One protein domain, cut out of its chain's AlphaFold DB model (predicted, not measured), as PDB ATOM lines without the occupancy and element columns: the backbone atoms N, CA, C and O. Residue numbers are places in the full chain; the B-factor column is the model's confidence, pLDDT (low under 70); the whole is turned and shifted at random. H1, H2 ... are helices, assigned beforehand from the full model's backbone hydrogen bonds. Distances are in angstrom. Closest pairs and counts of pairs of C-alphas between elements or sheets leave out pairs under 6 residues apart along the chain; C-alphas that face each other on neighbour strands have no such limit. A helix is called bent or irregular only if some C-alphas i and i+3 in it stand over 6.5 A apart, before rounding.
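Overview. This is residues 73 to 232 of the 338 residues of an uncharacterized protein of Penicillium nordicum (UniProt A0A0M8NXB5). One very long helix, H4, makes the length of an extended rod, with a head of four helices, H1, H2, H5 and H6, gathered at its last end and H3 crossing near its first end. A long link, residues 121 to 135, runs from the head back beside H4 to H3. The printed part has 160 residues with six named helices, H1 to H6 in order, and no named strand; the class is all helix. It is extended, with a radius of gyration of the C-alphas of 25.2 A and spans of 78 by 33 by 25 A.

Along the chain. Residues 73 to 93 hold no named element. H1, residues 94 to 111, begins at C-alpha 94 (136.490, 140.912, 229.571) and measures 25.7 A; it is irregular, with C-alphas 95 and 98 8.0 A apart, and has a kink of 32 degrees near residue 101. H2 is residues 113 to 120. H3, residues 136 to 151, measures 22.3 A. H4, residues 162 to 203, measures 60.7 A from C-alpha 162 (100.765, 194.076, 200.587). H5 is residues 207 to 213, and H6, residues 219 to 230, ends at C-alpha 230 (135.450, 143.787, 226.453).

Arrangement. H4 touches H2 about perpendicular, at 78 degrees; their closest C-alphas, Tyr 115 and Thr 197, are 5.5 A apart. H4 touches H6 through Cys 198 and Val 219, closest C-alphas at 5.1 A. H6 touches H5 at a steep tilt of 55 degrees, closest C-alphas Val 213 and Ala 222 at 5.4 A. H1 and H2 form a helical hairpin, closest C-alphas Ser 109 and Ser 116 at 5.4 A. H3 touches H4 with residues 136 to 143 alone, closest C-alphas Arg 140 and Val 165 at 5.8 A; H3 and H6 are apart. Every O i to N i+4 pair is within hydrogen-bond range in H2, H3, H4 and H6, against 12 of 14 in H1 and 2 of 3 in H5.

Size, cuts and confidence. The C-alphas farthest apart, those of Ser 95 and Asp 157, are 78.3 A apart. The printed part has no cut, and the link from H2 to H3 is long, 15 residues. The mean pLDDT of the printed part is 93.5, and no printed residue is under 70.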
ATOM      1  N   GLU A  73     109.158 160.433 220.810       91.50
ATOM      2  CA  GLU A  73     107.995 161.213 221.225       91.50
ATOM      3  C   GLU A  73     107.192 160.566 222.343       91.50
ATOM      4  O   GLU A  73     106.635 161.308 223.148       91.50
ATOM      5  N   ASP A  74     107.220 159.244 222.478       92.81
ATOM      6  CA  ASP A  74     106.500 158.535 223.540       92.81
ATOM      7  C   ASP A  74     107.367 158.341 224.792       92.81
ATOM      8  O   ASP A  74     106.892 157.912 225.841       92.81
ATOM      9  N   PHE A  75     108.648 158.730 224.734       94.88
ATOM     10  CA  PHE A  75     109.526 158.665 225.893       94.88
ATOM     11  C   PHE A  75     109.040 159.587 227.017       94.88
ATOM     12  O   PHE A  75     108.924 160.813 226.857       94.88
ATOM     13  N   GLU A  76     108.861 158.989 228.190       93.31
ATOM     14  CA  GLU A  76     108.605 159.670 229.450       93.31
ATOM     15  C   GLU A  76     109.562 159.177 230.535       93.31
ATOM     16  O   GLU A  76     109.981 158.019 230.566       93.31
ATOM     17  N   VAL A  77     109.941 160.086 231.432       90.75
ATOM     18  CA  VAL A  77     110.816 159.757 232.558       90.75
ATOM     19  C   VAL A  77     109.984 159.109 233.655       90.75
ATOM     20  O   VAL A  77     108.993 159.680 234.104       90.75
ATOM     21  N   ASN A  78     110.432 157.951 234.135       86.75
ATOM     22  CA  ASN A  78     109.827 157.312 235.289       86.75
ATOM     23  C   ASN A  78     110.428 157.913 236.570       86.75
ATOM     24  O   ASN A  78     111.630 157.827 236.819       86.75
ATOM     25  N   ASN A  79     109.594 158.524 237.411       84.81
ATOM     26  CA  ASN A  79     110.057 159.130 238.666       84.81
ATOM     27  C   ASN A  79     110.493 158.092 239.716       84.81
ATOM     28  O   ASN A  79     111.171 158.453 240.676       84.81
ATOM     29  N   ASN A  80     110.147 156.818 239.519       88.06
ATOM     30  CA  ASN A  80     110.434 155.719 240.439       88.06
ATOM     31  C   ASN A  80     111.553 154.800 239.921       88.06
ATOM     32  O   ASN A  80     111.549 153.600 240.193       88.06
ATOM     33  N   GLU A  81     112.500 155.345 239.153       90.44
ATOM     34  CA  GLU A  81     113.664 154.589 238.687       90.44
ATOM     35  C   GLU A  81     114.494 154.036 239.853       90.44
ATOM     36  O   GLU A  81     114.847 154.735 240.806       90.44
ATOM     37  N   ILE A  82     114.841 152.760 239.738       89.81
ATOM     38  CA  ILE A  82     115.644 152.020 240.698       89.81
ATOM     39  C   ILE A  82     117.123 152.305 240.428       89.81
ATOM     40  O   ILE A  82     117.585 152.300 239.284       89.81
ATOM     41  N   ASP A  83     117.896 152.495 241.496       90.19
ATOM     42  CA  ASP A  83     119.354 152.533 241.411       90.19
ATOM     43  C   ASP A  83     119.909 151.150 241.030       90.19
ATOM     44  O   ASP A  83     120.010 150.238 241.858       90.19
ATOM     45  N   ILE A  84     120.304 151.013 239.765       94.12
ATOM     46  CA  ILE A  84     120.827 149.758 239.217       94.12
ATOM     47  C   ILE A  84     122.255 149.441 239.682       94.12
ATOM     48  O   ILE A  84     122.754 148.345 239.435       94.12
ATOM     49  N   SER A  85     122.943 150.367 240.365       90.75
ATOM     50  CA  SER A  85     124.344 150.176 240.773       90.75
ATOM     51  C   SER A  85     124.539 149.051 241.796       90.75
ATOM     52  O   SER A  85     125.649 148.538 241.943       90.75
ATOM     53  N   LYS A  86     123.460 148.663 242.488       88.69
ATOM     54  CA  LYS A  86     123.440 147.563 243.461       88.69
ATOM     55  C   LYS A  86     123.094 146.214 242.833       88.69
ATOM     56  O   LYS A  86     123.523 145.190 243.354       88.69
ATOM     57  N   SER A  87     122.316 146.207 241.749       91.19
ATOM     58  CA  SER A  87     121.859 144.988 241.069       91.19
ATOM     59  C   SER A  87     122.756 144.583 239.899       91.19
ATOM     60  O   SER A  87     122.857 143.397 239.592       91.19
ATOM     61  N   VAL A  88     123.451 145.537 239.274       96.62
ATOM     62  CA  VAL A  88     124.393 145.277 238.180       96.62
ATOM     63  C   VAL A  88     125.821 145.228 238.736       96.62
ATOM     64  O   VAL A  88     126.276 146.203 239.344       96.62
ATOM     65  N   PRO A  89     126.579 144.130 238.536       94.25
ATOM     66  CA  PRO A  89     127.965 144.058 238.992       94.25
ATOM     67  C   PRO A  89     128.813 145.133 238.304       94.25
ATOM     68  O   PRO A  89     128.539 145.529 237.181       94.25
ATOM     69  N   LYS A  90     129.901 145.598 238.923       97.12
ATOM     70  CA  LYS A  90     130.801 146.535 238.231       97.12
ATOM     71  C   LYS A  90     131.480 145.858 237.037       97.12
ATOM     72  O   LYS A  90     132.040 144.772 237.198       97.12
ATOM     73  N   LEU A  91     131.520 146.508 235.873       96.19
ATOM     74  CA  LEU A  91     132.323 146.040 234.741       96.19
ATOM     75  C   LEU A  91     133.815 146.135 235.088       96.19
ATOM     76  O   LEU A  91     134.355 147.235 235.234       96.19
ATOM     77  N   LYS A  92     134.477 144.980 235.223       89.00
ATOM     78  CA  LYS A  92     135.910 144.864 235.556       89.00
ATOM     79  C   LYS A  92     136.767 144.597 234.321       89.00
ATOM     80  O   LYS A  92     137.968 144.846 234.342       89.00
ATOM     81  N   GLY A  93     136.154 144.105 233.250       86.88
ATOM     82  CA  GLY A  93     136.795 143.878 231.965       86.88
ATOM     83  C   GLY A  93     136.166 142.701 231.234       86.88
ATOM     84  O   GLY A  93     135.011 142.358 231.463       86.88
ATOM     85  N   GLN A  94     136.951 142.049 230.378       85.25
ATOM     86  CA  GLN A  94     136.490 140.912 229.571       85.25
ATOM     87  C   GLN A  94     135.958 139.746 230.416       85.25
ATOM     88  O   GLN A  94     135.014 139.078 230.015       85.25
ATOM     89  N   SER A  95     136.545 139.504 231.593       79.50
ATOM     90  CA  SER A  95     136.224 138.344 232.434       79.50
ATOM     91  C   SER A  95     134.789 138.314 232.956       79.50
ATOM     92  O   SER A  95     134.312 137.231 233.267       79.50
ATOM     93  N   ASN A  96     134.121 139.466 233.063       89.00
ATOM     94  CA  ASN A  96     132.738 139.559 233.527       89.00
ATOM     95  C   ASN A  96     131.829 140.334 232.566       89.00
ATOM     96  O   ASN A  96     130.741 140.741 232.963       89.00
ATOM     97  N   PHE A  97     132.272 140.574 231.325       91.12
ATOM     98  CA  PHE A  97     131.534 141.411 230.381       91.12
ATOM     99  C   PHE A  97     130.152 140.838 230.054       91.12
ATOM    100  O   PHE A  97     129.190 141.591 230.041       91.12
ATOM    101  N   ARG A  98     130.041 139.522 229.821       88.69
ATOM    102  CA  ARG A  98     128.763 138.878 229.477       88.69
ATOM    103  C   ARG A  98     127.740 138.971 230.605       88.69
ATOM    104  O   ARG A  98     126.627 139.426 230.368       88.69
ATOM    105  N   ASP A  99     128.146 138.621 231.822       87.69
ATOM    106  CA  ASP A  99     127.274 138.703 233.000       87.69
ATOM    107  C   ASP A  99     126.862 140.150 233.283       87.69
ATOM    108  O   ASP A  99     125.706 140.434 233.592       87.69
ATOM    109  N   TRP A 100     127.806 141.087 233.137       96.50
ATOM    110  CA  TRP A 100     127.544 142.516 233.267       96.50
ATOM    111  C   TRP A 100     126.555 143.022 232.213       96.50
ATOM    112  O   TRP A 100     125.613 143.726 232.561       96.50
ATOM    113  N   GLU A 101     126.756 142.661 230.946       95.81
ATOM    114  CA  GLU A 101     125.911 143.061 229.819       95.81
ATOM    115  C   GLU A 101     124.474 142.570 230.024       95.81
ATOM    116  O   GLU A 101     123.539 143.364 229.936       95.81
ATOM    117  N   ALA A 102     124.295 141.297 230.384       94.06
ATOM    118  CA  ALA A 102     122.980 140.725 230.663       94.06
ATOM    119  C   ALA A 102     122.281 141.421 231.845       94.06
ATOM    120  O   ALA A 102     121.125 141.829 231.730       94.06
ATOM    121  N   ALA A 103     122.991 141.615 232.963       96.31
ATOM    122  CA  ALA A 103     122.443 142.296 234.135       96.31
ATOM    123  C   ALA A 103     122.080 143.760 233.840       96.31
ATOM    124  O   ALA A 103     121.038 144.238 234.288       96.31
ATOM    125  N   LEU A 104     122.910 144.465 233.062       97.56
ATOM    126  CA  LEU A 104     122.651 145.838 232.638       97.56
ATOM    127  C   LEU A 104     121.372 145.927 231.802       97.56
ATOM    128  O   LEU A 104     120.522 146.763 232.101       97.56
ATOM    129  N   TYR A 105     121.219 145.075 230.784       96.56
ATOM    130  CA  TYR A 105     120.028 145.081 229.931       96.56
ATOM    131  C   TYR A 105     118.747 144.859 230.733       96.56
ATOM    132  O   TYR A 105     117.787 145.613 230.569       96.56
ATOM    133  N   LEU A 106     118.748 143.875 231.635       95.38
ATOM    134  CA  LEU A 106     117.602 143.598 232.500       95.38
ATOM    135  C   LEU A 106     117.276 144.801 233.393       95.38
ATOM    136  O   LEU A 106     116.134 145.250 233.429       95.38
ATOM    137  N   ALA A 107     118.280 145.365 234.066       95.81
ATOM    138  CA  ALA A 107     118.070 146.472 234.993       95.81
ATOM    139  C   ALA A 107     117.594 147.759 234.290       95.81
ATOM    140  O   ALA A 107     116.719 148.451 234.807       95.81
ATOM    141  N   LEU A 108     118.122 148.061 233.097       95.69
ATOM    142  CA  LEU A 108     117.663 149.199 232.297       95.69
ATOM    143  C   LEU A 108     116.221 149.010 231.825       95.69
ATOM    144  O   LEU A 108     115.434 149.945 231.938       95.69
ATOM    145  N   SER A 109     115.871 147.811 231.350       93.56
ATOM    146  CA  SER A 109     114.520 147.502 230.856       93.56
ATOM    147  C   SER A 109     113.461 147.630 231.953       93.56
ATOM    148  O   SER A 109     112.374 148.131 231.691       93.56
ATOM    149  N   VAL A 110     113.797 147.243 233.191       93.19
ATOM    150  CA  VAL A 110     112.919 147.417 234.364       93.19
ATOM    151  C   VAL A 110     112.654 148.895 234.662       93.19
ATOM    152  O   VAL A 110     111.545 149.254 235.047       93.19
ATOM    153  N   ASN A 111     113.657 149.757 234.488       93.88
ATOM    154  CA  ASN A 111     113.502 151.192 234.715       93.88
ATOM    155  C   ASN A 111     112.695 151.866 233.603       93.88
ATOM    156  O   ASN A 111     111.753 152.611 233.885       93.88
ATOM    157  N   ASN A 112     113.095 151.631 232.353       94.50
ATOM    158  CA  ASN A 112     112.407 152.117 231.168       94.50
ATOM    159  C   ASN A 112     112.893 151.339 229.925       94.50
ATOM    160  O   ASN A 112     114.102 151.331 229.658       94.50
ATOM    161  N   PRO A 113     112.000 150.741 229.114       94.00
ATOM    162  CA  PRO A 113     112.401 149.978 227.930       94.00
ATOM    163  C   PRO A 113     113.214 150.816 226.926       94.00
ATOM    164  O   PRO A 113     114.154 150.291 226.321       94.00
ATOM    165  N   TYR A 114     112.981 152.135 226.844       96.12
ATOM    166  CA  TYR A 114     113.770 153.048 226.006       96.12
ATOM    167  C   TYR A 114     115.257 153.055 226.356       96.12
ATOM    168  O   TYR A 114     116.084 153.268 225.475       96.12
ATOM    169  N   TYR A 115     115.638 152.811 227.612       96.25
ATOM    170  CA  TYR A 115     117.048 152.791 228.010       96.25
ATOM    171  C   TYR A 115     117.776 151.589 227.425       96.25
ATOM    172  O   TYR A 115     118.883 151.722 226.902       96.25
ATOM    173  N   SER A 116     117.130 150.423 227.467       95.06
ATOM    174  CA  SER A 116     117.656 149.201 226.861       95.06
ATOM    175  C   SER A 116     117.771 149.337 225.336       95.06
ATOM    176  O   SER A 116     118.794 148.959 224.753       95.06
ATOM    177  N   HIS A 117     116.777 149.965 224.700       95.44
ATOM    178  CA  HIS A 117     116.763 150.213 223.262       95.44
ATOM    179  C   HIS A 117     117.829 151.241 222.850       95.44
ATOM    180  O   HIS A 117     118.598 151.018 221.912       95.44
ATOM    181  N   MET A 118     117.956 152.329 223.615       95.62
ATOM    182  CA  MET A 118     118.957 153.372 223.400       95.62
ATOM    183  C   MET A 118     120.382 152.806 223.439       95.62
ATOM    184  O   MET A 118     121.208 153.221 222.637       95.62
ATOM    185  N   ILE A 119     120.701 151.842 224.314       95.50
ATOM    186  CA  ILE A 119     122.049 151.243 224.314       95.50
ATOM    187  C   ILE A 119     122.254 150.179 223.228       95.50
ATOM    188  O   ILE A 119     123.365 150.061 222.712       95.50
ATOM    189  N   SER A 120     121.225 149.397 222.881       92.06
ATOM    190  CA  SER A 120     121.344 148.250 221.961       92.06
ATOM    191  C   SER A 120     121.338 148.665 220.497       92.06
ATOM    192  O   SER A 120     122.271 148.327 219.771       92.06
ATOM    193  N   THR A 121     120.310 149.404 220.094       92.06
ATOM    194  CA  THR A 121     120.064 149.810 218.705       92.06
ATOM    195  C   THR A 121     120.406 151.281 218.495       92.06
ATOM    196  O   THR A 121     120.843 151.665 217.412       92.06
ATOM    197  N   GLY A 122     120.271 152.089 219.551       92.25
ATOM    198  CA  GLY A 122     120.341 153.539 219.452       92.25
ATOM    199  C   GLY A 122     119.027 154.114 218.935       92.25
ATOM    200  O   GLY A 122     118.317 153.496 218.149       92.25
ATOM    201  N   ILE A 123     118.702 155.321 219.382       93.44
ATOM    202  CA  ILE A 123     117.590 156.099 218.835       93.44
ATOM    203  C   ILE A 123     118.224 157.286 218.115       93.44
ATOM    204  O   ILE A 123     119.018 157.994 218.736       93.44
ATOM    205  N   PRO A 124     117.949 157.528 216.826       90.31
ATOM    206  CA  PRO A 124     118.535 158.661 216.127       90.31
ATOM    207  C   PRO A 124     117.971 159.983 216.659       90.31
ATOM    208  O   PRO A 124     116.795 160.097 217.012       90.31
ATOM    209  N   MET A 125     118.807 161.019 216.693       89.94
ATOM    210  CA  MET A 125     118.334 162.372 216.975       89.94
ATOM    211  C   MET A 125     117.491 162.887 215.799       89.94
ATOM    212  O   MET A 125     117.859 162.710 214.639       89.94
ATOM    213  N   SER A 126     116.384 163.575 216.098       90.12
ATOM    214  CA  SER A 126     115.531 164.181 215.070       90.12
ATOM    215  C   SER A 126     116.304 165.178 214.205       90.12
ATOM    216  O   SER A 126     116.925 166.117 214.714       90.12
ATOM    217  N   ILE A 127     116.178 165.034 212.885       91.50
ATOM    218  CA  ILE A 127     116.714 165.982 211.904       91.50
ATOM    219  C   ILE A 127     115.920 167.300 211.999       91.50
ATOM    220  O   ILE A 127     114.700 167.249 212.188       91.50
ATOM    221  N   PRO A 128     116.573 168.477 211.910       92.50
ATOM    222  CA  PRO A 128     115.875 169.759 211.877       92.50
ATOM    223  C   PRO A 128     114.867 169.840 210.717       92.50
ATOM    224  O   PRO A 128     115.207 169.448 209.598       92.50
ATOM    225  N   PRO A 129     113.652 170.372 210.943       93.56
ATOM    226  CA  PRO A 129     112.663 170.532 209.887       93.56
ATOM    227  C   PRO A 129     113.084 171.623 208.900       93.56
ATOM    228  O   PRO A 129     113.810 172.563 209.239       93.56
ATOM    229  N   THR A 130     112.583 171.528 207.672       94.88
ATOM    230  CA  THR A 130     112.715 172.600 206.685       94.88
ATOM    231  C   THR A 130     111.746 173.729 207.024       94.88
ATOM    232  O   THR A 130     110.543 173.509 207.134       94.88
ATOM    233  N   TYR A 131     112.271 174.942 207.180       94.38
ATOM    234  CA  TYR A 131     111.467 176.127 207.464       94.38
ATOM    235  C   TYR A 131     111.064 176.841 206.175       94.38
ATOM    236  O   TYR A 131     111.867 176.980 205.250       94.38
ATOM    237  N   ALA A 132     109.835 177.350 206.135       93.19
ATOM    238  CA  ALA A 132     109.368 178.198 205.051       93.19
ATOM    239  C   ALA A 132     110.079 179.561 205.065       93.19
ATOM    240  O   ALA A 132     110.382 180.113 206.128       93.19
ATOM    241  N   TYR A 133     110.305 180.147 203.889       93.44
ATOM    242  CA  TYR A 133     110.840 181.503 203.787       93.44
ATOM    243  C   TYR A 133     109.786 182.535 204.196       93.44
ATOM    244  O   TYR A 133     108.700 182.578 203.631       93.44
ATOM    245  N   THR A 134     110.135 183.417 205.131       94.69
ATOM    246  CA  THR A 134     109.211 184.426 205.684       94.69
ATOM    247  C   THR A 134     109.478 185.842 205.173       94.69
ATOM    248  O   THR A 134     108.820 186.791 205.596       94.69
ATOM    249  N   THR A 135     110.435 186.028 204.255       96.06
ATOM    250  CA  THR A 135     110.705 187.362 203.699       96.06
ATOM    251  C   THR A 135     109.566 187.792 202.779       96.06
ATOM    252  O   THR A 135     109.081 186.999 201.973       96.06
ATOM    253  N   SER A 136     109.166 189.065 202.830       94.25
ATOM    254  CA  SER A 136     108.064 189.574 202.000       94.25
ATOM    255  C   SER A 136     108.281 189.341 200.502       94.25
ATOM    256  O   SER A 136     107.317 189.120 199.777       94.25
ATOM    257  N   LYS A 137     109.539 189.352 200.035       94.38
ATOM    258  CA  LYS A 137     109.896 189.049 198.641       94.38
ATOM    259  C   LYS A 137     109.640 187.578 198.305       94.38
ATOM    260  O   LYS A 137     108.959 187.302 197.323       94.38
ATOM    261  N   SER A 138     110.147 186.655 199.125       94.88
ATOM    262  CA  SER A 138     109.958 185.213 198.925       94.88
ATOM    263  C   SER A 138     108.487 184.818 199.022       94.88
ATOM    264  O   SER A 138     108.007 184.060 198.189       94.88
ATOM    265  N   VAL A 139     107.758 185.379 199.990       96.62
ATOM    266  CA  VAL A 139     106.326 185.114 200.171       96.62
ATOM    267  C   VAL A 139     105.512 185.648 199.000       96.62
ATOM    268  O   VAL A 139     104.674 184.932 198.469       96.62
ATOM    269  N   ARG A 140     105.792 186.873 198.537       95.62
ATOM    270  CA  ARG A 140     105.138 187.431 197.346       95.62
ATOM    271  C   ARG A 140     105.388 186.571 196.110       95.62
ATOM    272  O   ARG A 140     104.456 186.314 195.362       95.62
ATOM    273  N   GLN A 141     106.625 186.123 195.904       94.12
ATOM    274  CA  GLN A 141     106.960 185.240 194.788       94.12
ATOM    275  C   GLN A 141     106.248 183.884 194.905       94.12
ATOM    276  O   GLN A 141     105.755 183.380 193.901       94.12
ATOM    277  N   GLY A 142     106.157 183.330 196.119       94.06
ATOM    278  CA  GLY A 142     105.391 182.117 196.406       94.06
ATOM    279  C   GLY A 142     103.911 182.276 196.065       94.06
ATOM    280  O   GLY A 142     103.388 181.475 195.308       94.06
ATOM    281  N   LEU A 143     103.276 183.361 196.516       94.56
ATOM    282  CA  LEU A 143     101.868 183.656 196.227       94.56
ATOM    283  C   LEU A 143     101.596 183.861 194.730       94.56
ATOM    284  O   LEU A 143     100.602 183.363 194.217       94.56
ATOM    285  N   ILE A 144     102.483 184.562 194.009       93.62
ATOM    286  CA  ILE A 144     102.369 184.716 192.546       93.62
ATOM    287  C   ILE A 144     102.434 183.351 191.861       93.62
ATOM    288  O   ILE A 144     101.658 183.089 190.946       93.62
ATOM    289  N   LYS A 145     103.357 182.488 192.300       91.94
ATOM    290  CA  LYS A 145     103.492 181.137 191.757       91.94
ATOM    291  C   LYS A 145     102.244 180.297 192.047       91.94
ATOM    292  O   LYS A 145     101.660 179.776 191.111       91.94
ATOM    293  N   GLU A 146     101.802 180.240 193.304       92.19
ATOM    294  CA  GLU A 146     100.588 179.522 193.723       92.19
ATOM    295  C   GLU A 146      99.353 179.974 192.917       92.19
ATOM    296  O   GLU A 146      98.563 179.142 192.474       92.19
ATOM    297  N   ALA A 147      99.206 181.281 192.666       90.81
ATOM    298  CA  ALA A 147      98.094 181.828 191.888       90.81
ATOM    299  C   ALA A 147      98.161 181.480 190.389       90.81
ATOM    300  O   ALA A 147      97.129 181.187 189.787       90.81
ATOM    301  N   ARG A 148      99.355 181.487 189.783       91.25
ATOM    302  CA  ARG A 148      99.553 181.067 188.382       91.25
ATOM    303  C   ARG A 148      99.326 179.572 188.200       91.25
ATOM    304  O   ARG A 148      98.635 179.177 187.266       91.25
ATOM    305  N   ASP A 149      99.841 178.768 189.128       89.88
ATOM    306  CA  ASP A 149      99.646 177.317 189.143       89.88
ATOM    307  C   ASP A 149      98.143 176.981 189.239       89.88
ATOM    308  O   ASP A 149      97.657 176.107 188.525       89.88
ATOM    309  N   ALA A 150      97.379 177.721 190.056       89.06
ATOM    310  CA  ALA A 150      95.928 177.558 190.170       89.06
ATOM    311  C   ALA A 150      95.151 177.996 188.912       89.06
ATOM    312  O   ALA A 150      94.101 177.429 188.616       89.06
ATOM    313  N   ALA A 151      95.650 178.995 188.178       86.88
ATOM    314  CA  ALA A 151      95.047 179.463 186.929       86.88
ATOM    315  C   ALA A 151      95.377 178.564 185.721       86.88
ATOM    316  O   ALA A 151      94.679 178.627 184.710       86.88
ATOM    317  N   GLY A 152      96.427 177.739 185.813       85.06
ATOM    318  CA  GLY A 152      96.908 176.898 184.713       85.06
ATOM    319  C   GLY A 152      97.592 177.673 183.580       85.06
ATOM    320  O   GLY A 152      97.820 177.109 182.512       85.06
ATOM    321  N   ASP A 153      97.913 178.951 183.798       83.50
ATOM    322  CA  ASP A 153      98.539 179.839 182.818       83.50
ATOM    323  C   ASP A 153      99.594 180.725 183.502       83.50
ATOM    324  O   ASP A 153      99.299 181.583 184.340       83.50
ATOM    325  N   GLU A 154     100.857 180.514 183.125       77.12
ATOM    326  CA  GLU A 154     102.008 181.237 183.674       77.12
ATOM    327  C   GLU A 154     102.067 182.714 183.251       77.12
ATOM    328  O   GLU A 154     102.811 183.499 183.850       77.12
ATOM    329  N   THR A 155     101.296 183.102 182.231       80.50
ATOM    330  CA  THR A 155     101.285 184.458 181.666       80.50
ATOM    331  C   THR A 155     100.280 185.388 182.339       80.50
ATOM    332  O   THR A 155     100.330 186.599 182.112       80.50
ATOM    333  N   VAL A 156      99.421 184.858 183.221       82.69
ATOM    334  CA  VAL A 156      98.449 185.654 183.976       82.69
ATOM    335  C   VAL A 156      99.172 186.684 184.847       82.69
ATOM    336  O   VAL A 156     100.080 186.365 185.634       82.69
ATOM    337  N   ASP A 157      98.751 187.941 184.707       83.06
ATOM    338  CA  ASP A 157      99.210 189.032 185.555       83.06
ATOM    339  C   ASP A 157      98.526 188.937 186.924       83.06
ATOM    340  O   ASP A 157      97.334 189.208 187.082       83.06
ATOM    341  N   VAL A 158      99.283 188.484 187.924       88.00
ATOM    342  CA  VAL A 158      98.789 188.278 189.287       88.00
ATOM    343  C   VAL A 158      99.176 189.480 190.137       88.00
ATOM    344  O   VAL A 158     100.339 189.664 190.510       88.00
ATOM    345  N   THR A 159      98.178 190.271 190.524       89.88
ATOM    346  CA  THR A 159      98.365 191.356 191.491       89.88
ATOM    347  C   THR A 159      98.226 190.824 192.913       89.88
ATOM    348  O   THR A 159      97.123 190.572 193.380       89.88
ATOM    349  N   ILE A 160      99.349 190.701 193.626       94.19
ATOM    350  CA  ILE A 160      99.361 190.405 195.065       94.19
ATOM    351  C   ILE A 160      99.434 191.714 195.857       94.19
ATOM    352  O   ILE A 160     100.348 192.527 195.687       94.19
ATOM    353  N   THR A 161      98.515 191.923 196.785       94.69
ATOM    354  CA  THR A 161      98.491 193.088 197.671       94.69
ATOM    355  C   THR A 161      99.496 192.951 198.817       94.69
ATOM    356  O   THR A 161      99.879 191.865 199.255       94.69
ATOM    357  N   SER A 162      99.928 194.081 199.378       94.50
ATOM    358  CA  SER A 162     100.765 194.076 200.587       94.50
ATOM    359  C   SER A 162     100.038 193.509 201.815       94.50
ATOM    360  O   SER A 162     100.692 193.055 202.752       94.50
ATOM    361  N   ALA A 163      98.701 193.530 201.834       95.75
ATOM    362  CA  ALA A 163      97.913 192.922 202.900       95.75
ATOM    363  C   ALA A 163      98.000 191.387 202.854       95.75
ATOM    364  O   ALA A 163      98.302 190.783 203.881       95.75
ATOM    365  N   GLU A 164      97.855 190.787 201.670       95.69
ATOM    366  CA  GLU A 164      97.986 189.335 201.462       95.69
ATOM    367  C   GLU A 164      99.387 188.836 201.808       95.69
ATOM    368  O   GLU A 164      99.533 187.853 202.531       95.69
ATOM    369  N   VAL A 165     100.436 189.565 201.394       96.69
ATOM    370  CA  VAL A 165     101.812 189.215 201.780       96.69
ATOM    371  C   VAL A 165     101.973 189.229 203.300       96.69
ATOM    372  O   VAL A 165     102.572 188.311 203.848       96.69
ATOM    373  N   ARG A 166     101.445 190.241 204.003       96.38
ATOM    374  CA  ARG A 166     101.549 190.305 205.472       96.38
ATOM    375  C   ARG A 166     100.795 189.167 206.158       96.38
ATOM    376  O   ARG A 166     101.334 188.598 207.104       96.38
ATOM    377  N   ALA A 167      99.595 188.832 205.685       96.75
ATOM    378  CA  ALA A 167      98.818 187.713 206.215       96.75
ATOM    379  C   ALA A 167      99.572 186.387 206.034       96.75
ATOM    380  O   ALA A 167      99.810 185.675 207.007       96.75
ATOM    381  N   ARG A 168     100.076 186.127 204.823       97.25
ATOM    382  CA  ARG A 168     100.828 184.907 204.518       97.25
ATOM    383  C   ARG A 168     102.152 184.818 205.277       97.25
ATOM    384  O   ARG A 168     102.516 183.749 205.755       97.25
ATOM    385  N   VAL A 169     102.871 185.933 205.434       97.94
ATOM    386  CA  VAL A 169     104.078 185.980 206.279       97.94
ATOM    387  C   VAL A 169     103.744 185.554 207.708       97.94
ATOM    388  O   VAL A 169     104.488 184.761 208.279       97.94
ATOM    389  N   LYS A 170     102.633 186.043 208.275       97.31
ATOM    390  CA  LYS A 170     102.202 185.684 209.631       97.31
ATOM    391  C   LYS A 170     101.956 184.176 209.760       97.31
ATOM    392  O   LYS A 170     102.526 183.559 210.652       97.31
ATOM    393  N   GLU A 171     101.209 183.583 208.829       97.06
ATOM    394  CA  GLU A 171     100.959 182.131 208.800       97.06
ATOM    395  C   GLU A 171     102.256 181.311 208.733       97.06
ATOM    396  O   GLU A 171     102.430 180.346 209.472       97.06
ATOM    397  N   LEU A 172     103.196 181.698 207.863       97.06
ATOM    398  CA  LEU A 172     104.459 180.973 207.701       97.06
ATOM    399  C   LEU A 172     105.379 181.116 208.919       97.06
ATOM    400  O   LEU A 172     106.126 180.189 209.238       97.06
ATOM    401  N   VAL A 173     105.336 182.260 209.608       97.25
ATOM    402  CA  VAL A 173     106.038 182.445 210.886       97.25
ATOM    403  C   VAL A 173     105.453 181.514 211.947       97.25
ATOM    404  O   VAL A 173     106.218 180.772 212.563       97.25
ATOM    405  N   GLU A 174     104.127 181.486 212.104       97.25
ATOM    406  CA  GLU A 174     103.438 180.608 213.062       97.25
ATOM    407  C   GLU A 174     103.719 179.121 212.770       97.25
ATOM    408  O   GLU A 174     104.052 178.356 213.680       97.25
ATOM    409  N   LEU A 175     103.699 178.716 211.494       96.94
ATOM    410  CA  LEU A 175     104.062 177.363 211.065       96.94
ATOM    411  C   LEU A 175     105.511 177.014 211.436       96.94
ATOM    412  O   LEU A 175     105.775 175.959 212.016       96.94
ATOM    413  N   ASN A 176     106.461 177.900 211.129       97.38
ATOM    414  CA  ASN A 176     107.872 177.689 211.451       97.38
ATOM    415  C   ASN A 176     108.120 177.610 212.963       97.38
ATOM    416  O   ASN A 176     108.973 176.840 213.412       97.38
ATOM    417  N   GLU A 177     107.400 178.404 213.755       97.31
ATOM    418  CA  GLU A 177     107.454 178.344 215.214       97.31
ATOM    419  C   GLU A 177     106.919 177.015 215.749       97.31
ATOM    420  O   GLU A 177     107.577 176.400 216.593       97.31
ATOM    421  N   ALA A 178     105.791 176.530 215.223       96.69
ATOM    422  CA  ALA A 178     105.236 175.227 215.584       96.69
ATOM    423  C   ALA A 178     106.204 174.079 215.243       96.69
ATOM    424  O   ALA A 178     106.490 173.243 216.103       96.69
ATOM    425  N   LEU A 179     106.788 174.088 214.037       96.62
ATOM    426  CA  LEU A 179     107.800 173.112 213.612       96.62
ATOM    427  C   LEU A 179     109.023 173.121 214.534       96.62
ATOM    428  O   LEU A 179     109.481 172.068 214.979       96.62
ATOM    429  N   ARG A 180     109.530 174.313 214.872       96.19
ATOM    430  CA  ARG A 180     110.668 174.468 215.786       96.19
ATOM    431  C   ARG A 180     110.336 173.960 217.186       96.19
ATOM    432  O   ARG A 180     111.165 173.304 217.811       96.19
ATOM    433  N   LYS A 181     109.132 174.252 217.686       96.44
ATOM    434  CA  LYS A 181     108.665 173.788 218.997       96.44
ATOM    435  C   LYS A 181     108.581 172.260 219.043       96.44
ATOM    436  O   LYS A 181     109.093 171.672 219.993       96.44
ATOM    437  N   GLY A 182     108.005 171.634 218.015       95.50
ATOM    438  CA  GLY A 182     107.939 170.175 217.888       95.50
ATOM    439  C   GLY A 182     109.327 169.533 217.824       95.50
ATOM    440  O   GLY A 182     109.639 168.648 218.618       95.50
ATOM    441  N   HIS A 183     110.210 170.042 216.958       96.25
ATOM    442  CA  HIS A 183     111.591 169.551 216.841       96.25
ATOM    443  C   HIS A 183     112.367 169.662 218.159       96.25
ATOM    444  O   HIS A 183     112.966 168.686 218.615       96.25
ATOM    445  N   ASN A 184     112.284 170.814 218.830       96.06
ATOM    446  CA  ASN A 184     112.923 171.017 220.126       96.06
ATOM    447  C   ASN A 184     112.392 170.050 221.193       96.06
ATOM    448  O   ASN A 184     113.176 169.561 222.009       96.06
ATOM    449  N   ALA A 185     111.089 169.751 221.192       96.12
ATOM    450  CA  ALA A 185     110.502 168.775 222.107       96.12
ATOM    451  C   ALA A 185     111.095 167.373 221.885       96.12
ATOM    452  O   ALA A 185     111.581 166.773 222.848       96.12
ATOM    453  N   LYS A 186     111.172 166.906 220.628       95.44
ATOM    454  CA  LYS A 186     111.823 165.629 220.270       95.44
ATOM    455  C   LYS A 186     113.289 165.599 220.719       95.44
ATOM    456  O   LYS A 186     113.718 164.663 221.391       95.44
ATOM    457  N   CYS A 187     114.058 166.651 220.423       96.06
ATOM    458  CA  CYS A 187     115.461 166.754 220.840       96.06
ATOM    459  C   CYS A 187     115.633 166.741 222.365       96.06
ATOM    460  O   CYS A 187     116.598 166.167 222.875       96.06
ATOM    461  N   ASN A 188     114.719 167.369 223.107       96.50
ATOM    462  CA  ASN A 188     114.754 167.373 224.567       96.50
ATOM    463  C   ASN A 188     114.446 165.988 225.144       96.50
ATOM    464  O   ASN A 188     115.164 165.553 226.048       96.50
ATOM    465  N   LYS A 189     113.449 165.276 224.598       96.88
ATOM    466  CA  LYS A 189     113.156 163.885 224.977       96.88
ATOM    467  C   LYS A 189     114.343 162.969 224.688       96.88
ATOM    468  O   LYS A 189     114.801 162.278 225.597       96.88
ATOM    469  N   TRP A 190     114.931 163.072 223.493       97.19
ATOM    470  CA  TRP A 190     116.147 162.340 223.129       97.19
ATOM    471  C   TRP A 190     117.287 162.588 224.117       97.19
ATOM    472  O   TRP A 190     117.855 161.649 224.672       97.19
ATOM    473  N   ARG A 191     117.588 163.865 224.396       97.00
ATOM    474  CA  ARG A 191     118.676 164.251 225.303       97.00
ATOM    475  C   ARG A 191     118.428 163.743 226.720       97.00
ATOM    476  O   ARG A 191     119.367 163.293 227.369       97.00
ATOM    477  N   SER A 192     117.182 163.804 227.186       96.69
ATOM    478  CA  SER A 192     116.786 163.270 228.489       96.69
ATOM    479  C   SER A 192     117.011 161.758 228.552       96.69
ATOM    480  O   SER A 192     117.741 161.295 229.430       96.69
ATOM    481  N   CYS A 193     116.495 161.000 227.579       97.12
ATOM    482  CA  CYS A 193     116.678 159.551 227.509       97.12
ATOM    483  C   CYS A 193     118.163 159.169 227.457       97.12
ATOM    484  O   CYS A 193     118.633 158.385 228.284       97.12
ATOM    485  N   ASN A 194     118.928 159.779 226.546       97.62
ATOM    486  CA  ASN A 194     120.360 159.529 226.401       97.62
ATOM    487  C   ASN A 194     121.122 159.831 227.700       97.62
ATOM    488  O   ASN A 194     121.873 158.986 228.178       97.62
ATOM    489  N   ASN A 195     120.905 161.001 228.311       96.12
ATOM    490  CA  ASN A 195     121.630 161.405 229.516       96.12
ATOM    491  C   ASN A 195     121.318 160.502 230.712       96.12
ATOM    492  O   ASN A 195     122.241 160.103 231.423       96.12
ATOM    493  N   ARG A 196     120.042 160.157 230.925       95.88
ATOM    494  CA  ARG A 196     119.641 159.245 232.009       95.88
ATOM    495  C   ARG A 196     120.260 157.866 231.818       95.88
ATOM    496  O   ARG A 196     120.896 157.354 232.738       95.88
ATOM    497  N   THR A 197     120.184 157.327 230.603       96.88
ATOM    498  CA  THR A 197     120.814 156.046 230.254       96.88
ATOM    499  C   THR A 197     122.333 156.104 230.454       96.88
ATOM    500  O   THR A 197     122.917 155.186 231.022       96.88
ATOM    501  N   CYS A 198     122.984 157.206 230.062       96.88
ATOM    502  CA  CYS A 198     124.417 157.433 230.269       96.88
ATOM    503  C   CYS A 198     124.797 157.410 231.753       96.88
ATOM    504  O   CYS A 198     125.794 156.786 232.117       96.88
ATOM    505  N   ILE A 199     124.016 158.072 232.612       95.38
ATOM    506  CA  ILE A 199     124.234 158.061 234.064       95.38
ATOM    507  C   ILE A 199     124.121 156.629 234.587       95.38
ATOM    508  O   ILE A 199     125.054 156.151 235.231       95.38
ATOM    509  N   GLN A 200     123.037 155.923 234.256       95.81
ATOM    510  CA  GLN A 200     122.827 154.545 234.706       95.81
ATOM    511  C   GLN A 200     123.947 153.607 234.227       95.81
ATOM    512  O   GLN A 200     124.544 152.908 235.045       95.81
ATOM    513  N   LEU A 201     124.331 153.666 232.945       97.44
ATOM    514  CA  LEU A 201     125.462 152.911 232.396       97.44
ATOM    515  C   LEU A 201     126.736 153.171 233.207       97.44
ATOM    516  O   LEU A 201     127.362 152.232 233.699       97.44
ATOM    517  N   ARG A 202     127.103 154.446 233.381       96.12
ATOM    518  CA  ARG A 202     128.332 154.875 234.069       96.12
ATOM    519  C   ARG A 202     128.376 154.421 235.528       96.12
ATOM    520  O   ARG A 202     129.446 154.056 236.017       96.12
ATOM    521  N   MET A 203     127.227 154.353 236.199       95.81
ATOM    522  CA  MET A 203     127.113 153.835 237.566       95.81
ATOM    523  C   MET A 203     127.430 152.340 237.674       95.81
ATOM    524  O   MET A 203     127.695 151.864 238.775       95.81
ATOM    525  N   THR A 204     127.504 151.600 236.569       97.50
ATOM    526  CA  THR A 204     127.877 150.174 236.555       97.50
ATOM    527  C   THR A 204     129.320 149.930 236.100       97.50
ATOM    528  O   THR A 204     129.786 148.794 236.081       97.50
ATOM    529  N   LEU A 205     130.081 150.979 235.772       97.69
ATOM    530  CA  LEU A 205     131.448 150.834 235.267       97.69
ATOM    531  C   LEU A 205     132.481 150.826 236.402       97.69
ATOM    532  O   LEU A 205     132.375 151.580 237.374       97.69
ATOM    533  N   GLY A 206     133.505 149.980 236.265       95.50
ATOM    534  CA  GLY A 206     134.753 150.113 237.016       95.50
ATOM    535  C   GLY A 206     135.621 151.272 236.490       95.50
ATOM    536  O   GLY A 206     135.359 151.788 235.400       95.50
ATOM    537  N   PRO A 207     136.682 151.681 237.215       94.88
ATOM    538  CA  PRO A 207     137.483 152.865 236.876       94.88
ATOM    539  C   PRO A 207     138.067 152.857 235.454       94.88
ATOM    540  O   PRO A 207     138.031 153.869 234.755       94.88
ATOM    541  N   GLN A 208     138.567 151.707 234.996       92.44
ATOM    542  CA  GLN A 208     139.169 151.557 233.669       92.44
ATOM    543  C   GLN A 208     138.121 151.694 232.557       92.44
ATOM    544  O   GLN A 208     138.332 152.432 231.594       92.44
ATOM    545  N   ALA A 209     136.972 151.030 232.713       95.38
ATOM    546  CA  ALA A 209     135.863 151.112 231.768       95.38
ATOM    547  C   ALA A 209     135.257 152.525 231.728       95.38
ATOM    548  O   ALA A 209     134.966 153.033 230.649       95.38
ATOM    549  N   MET A 210     135.136 153.187 232.883       96.44
ATOM    550  CA  MET A 210     134.684 154.578 232.983       96.44
ATOM    551  C   MET A 210     135.620 155.528 232.228       96.44
ATOM    552  O   MET A 210     135.159 156.347 231.435       96.44
ATOM    553  N   SER A 211     136.937 155.401 232.429       96.44
ATOM    554  CA  SER A 211     137.933 156.223 231.731       96.44
ATOM    555  C   SER A 211     137.790 156.116 230.207       96.44
ATOM    556  O   SER A 211     137.767 157.135 229.511       96.44
ATOM    557  N   LEU A 212     137.567 154.897 229.697       95.81
ATOM    558  CA  LEU A 212     137.438 154.605 228.267       95.81
ATOM    559  C   LEU A 212     136.303 155.375 227.571       95.81
ATOM    560  O   LEU A 212     136.436 155.722 226.389       95.81
ATOM    561  N   VAL A 213     135.198 155.622 228.279       97.31
ATOM    562  CA  VAL A 213     133.978 156.248 227.734       97.31
ATOM    563  C   VAL A 213     133.661 157.618 228.334       97.31
ATOM    564  O   VAL A 213     132.637 158.206 228.004       97.31
ATOM    565  N   SER A 214     134.537 158.151 229.186       94.38
ATOM    566  CA  SER A 214     134.325 159.404 229.929       94.38
ATOM    567  C   SER A 214     133.920 160.594 229.045       94.38
ATOM    568  O   SER A 214     133.019 161.352 229.408       94.38
ATOM    569  N   GLN A 215     134.539 160.707 227.865       95.56
ATOM    570  CA  GLN A 215     134.318 161.783 226.889       95.56
ATOM    571  C   GLN A 215     133.186 161.503 225.886       95.56
ATOM    572  O   GLN A 215     132.908 162.339 225.031       95.56
ATOM    573  N   ILE A 216     132.546 160.332 225.948       96.88
ATOM    574  CA  ILE A 216     131.475 159.966 225.019       96.88
ATOM    575  C   ILE A 216     130.137 160.348 225.650       96.88
ATOM    576  O   ILE A 216     129.794 159.884 226.741       96.88
ATOM    577  N   THR A 217     129.414 161.238 224.975       95.44
ATOM    578  CA  THR A 217     128.123 161.772 225.425       95.44
ATOM    579  C   THR A 217     126.947 160.934 224.946       95.44
ATOM    580  O   THR A 217     125.943 160.853 225.651       95.44
ATOM    581  N   ASP A 218     127.080 160.293 223.788       96.44
ATOM    582  CA  ASP A 218     126.111 159.342 223.254       96.44
ATOM    583  C   ASP A 218     126.278 157.971 223.931       96.44
ATOM    584  O   ASP A 218     127.354 157.362 223.909       96.44
ATOM    585  N   VAL A 219     125.216 157.497 224.581       97.62
ATOM    586  CA  VAL A 219     125.261 156.262 225.366       97.62
ATOM    587  C   VAL A 219     125.402 155.015 224.493       97.62
ATOM    588  O   VAL A 219     126.065 154.060 224.906       97.62
ATOM    589  N   HIS A 220     124.841 155.032 223.283       97.56
ATOM    590  CA  HIS A 220     124.949 153.934 222.332       97.56
ATOM    591  C   HIS A 220     126.400 153.787 221.862       97.56
ATOM    592  O   HIS A 220     126.973 152.696 221.901       97.56
ATOM    593  N   GLU A 221     127.050 154.901 221.519       97.69
ATOM    594  CA  GLU A 221     128.465 154.906 221.141       97.69
ATOM    595  C   GLU A 221     129.386 154.527 222.310       97.69
ATOM    596  O   GLU A 221     130.362 153.786 222.130       97.69
ATOM    597  N   ALA A 222     129.062 154.965 223.532       97.75
ATOM    598  CA  ALA A 222     129.785 154.551 224.732       97.75
ATOM    599  C   ALA A 222     129.689 153.030 224.932       97.75
ATOM    600  O   ALA A 222     130.710 152.358 225.118       97.75
ATOM    601  N   PHE A 223     128.481 152.472 224.827       97.56
ATOM    602  CA  PHE A 223     128.244 151.038 224.943       97.56
ATOM    603  C   PHE A 223     128.950 150.245 223.834       97.56
ATOM    604  O   PHE A 223     129.668 149.287 224.130       97.56
ATOM    605  N   LYS A 224     128.864 150.683 222.571       96.12
ATOM    606  CA  LYS A 224     129.599 150.080 221.445       96.12
ATOM    607  C   LYS A 224     131.100 150.024 221.698       96.12
ATOM    608  O   LYS A 224     131.732 149.003 221.419       96.12
ATOM    609  N   LYS A 225     131.688 151.084 222.262       96.00
ATOM    610  CA  LYS A 225     133.116 151.104 222.608       96.00
ATOM    611  C   LYS A 225     133.460 150.109 223.718       96.00
ATOM    612  O   LYS A 225     134.471 149.408 223.602       96.00
ATOM    613  N   LEU A 226     132.629 150.011 224.759       96.25
ATOM    614  CA  LEU A 226     132.791 149.011 225.823       96.25
ATOM    615  C   LEU A 226     132.701 147.596 225.256       96.25
ATOM    616  O   LEU A 226     133.607 146.794 225.480       96.25
ATOM    617  N   ARG A 227     131.672 147.317 224.452       93.56
ATOM    618  CA  ARG A 227     131.468 146.022 223.800       93.56
ATOM    619  C   ARG A 227     132.639 145.661 222.893       93.56
ATOM    620  O   ARG A 227     133.204 144.585 223.032       93.56
ATOM    621  N   LYS A 228     133.112 146.575 222.043       91.38
ATOM    622  CA  LYS A 228     134.304 146.342 221.205       91.38
ATOM    623  C   LYS A 228     135.540 145.965 222.035       91.38
ATOM    624  O   LYS A 228     136.323 145.108 221.630       91.38
ATOM    625  N   THR A 229     135.707 146.588 223.198       90.50
ATOM    626  CA  THR A 229     136.884 146.407 224.062       90.50
ATOM    627  C   THR A 229     136.809 145.128 224.900       90.50
ATOM    628  O   THR A 229     137.813 144.430 225.067       90.50
ATOM    629  N   TYR A 230     135.625 144.809 225.423       89.94
ATOM    630  CA  TYR A 230     135.450 143.787 226.453       89.94
ATOM    631  C   TYR A 230     134.632 142.564 226.015       89.94
ATOM    632  O   TYR A 230     134.740 141.527 226.660       89.94
ATOM    633  N   ALA A 231     133.870 142.633 224.920       84.44
ATOM    634  CA  ALA A 231     133.138 141.478 224.389       84.44
ATOM    635  C   ALA A 231     134.020 140.536 223.565       84.44
ATOM    636  O   ALA A 231     133.654 139.386 223.336       84.44
ATOM    637  N   THR A 232     135.175 141.012 223.096       70.00
ATOM    638  CA  THR A 232     136.117 140.176 222.349       70.00
ATOM    639  C   THR A 232     136.799 139.215 223.320       70.00
ATOM    640  O   THR A 232     137.606 139.650 224.145       70.00
TER     641      THR A 232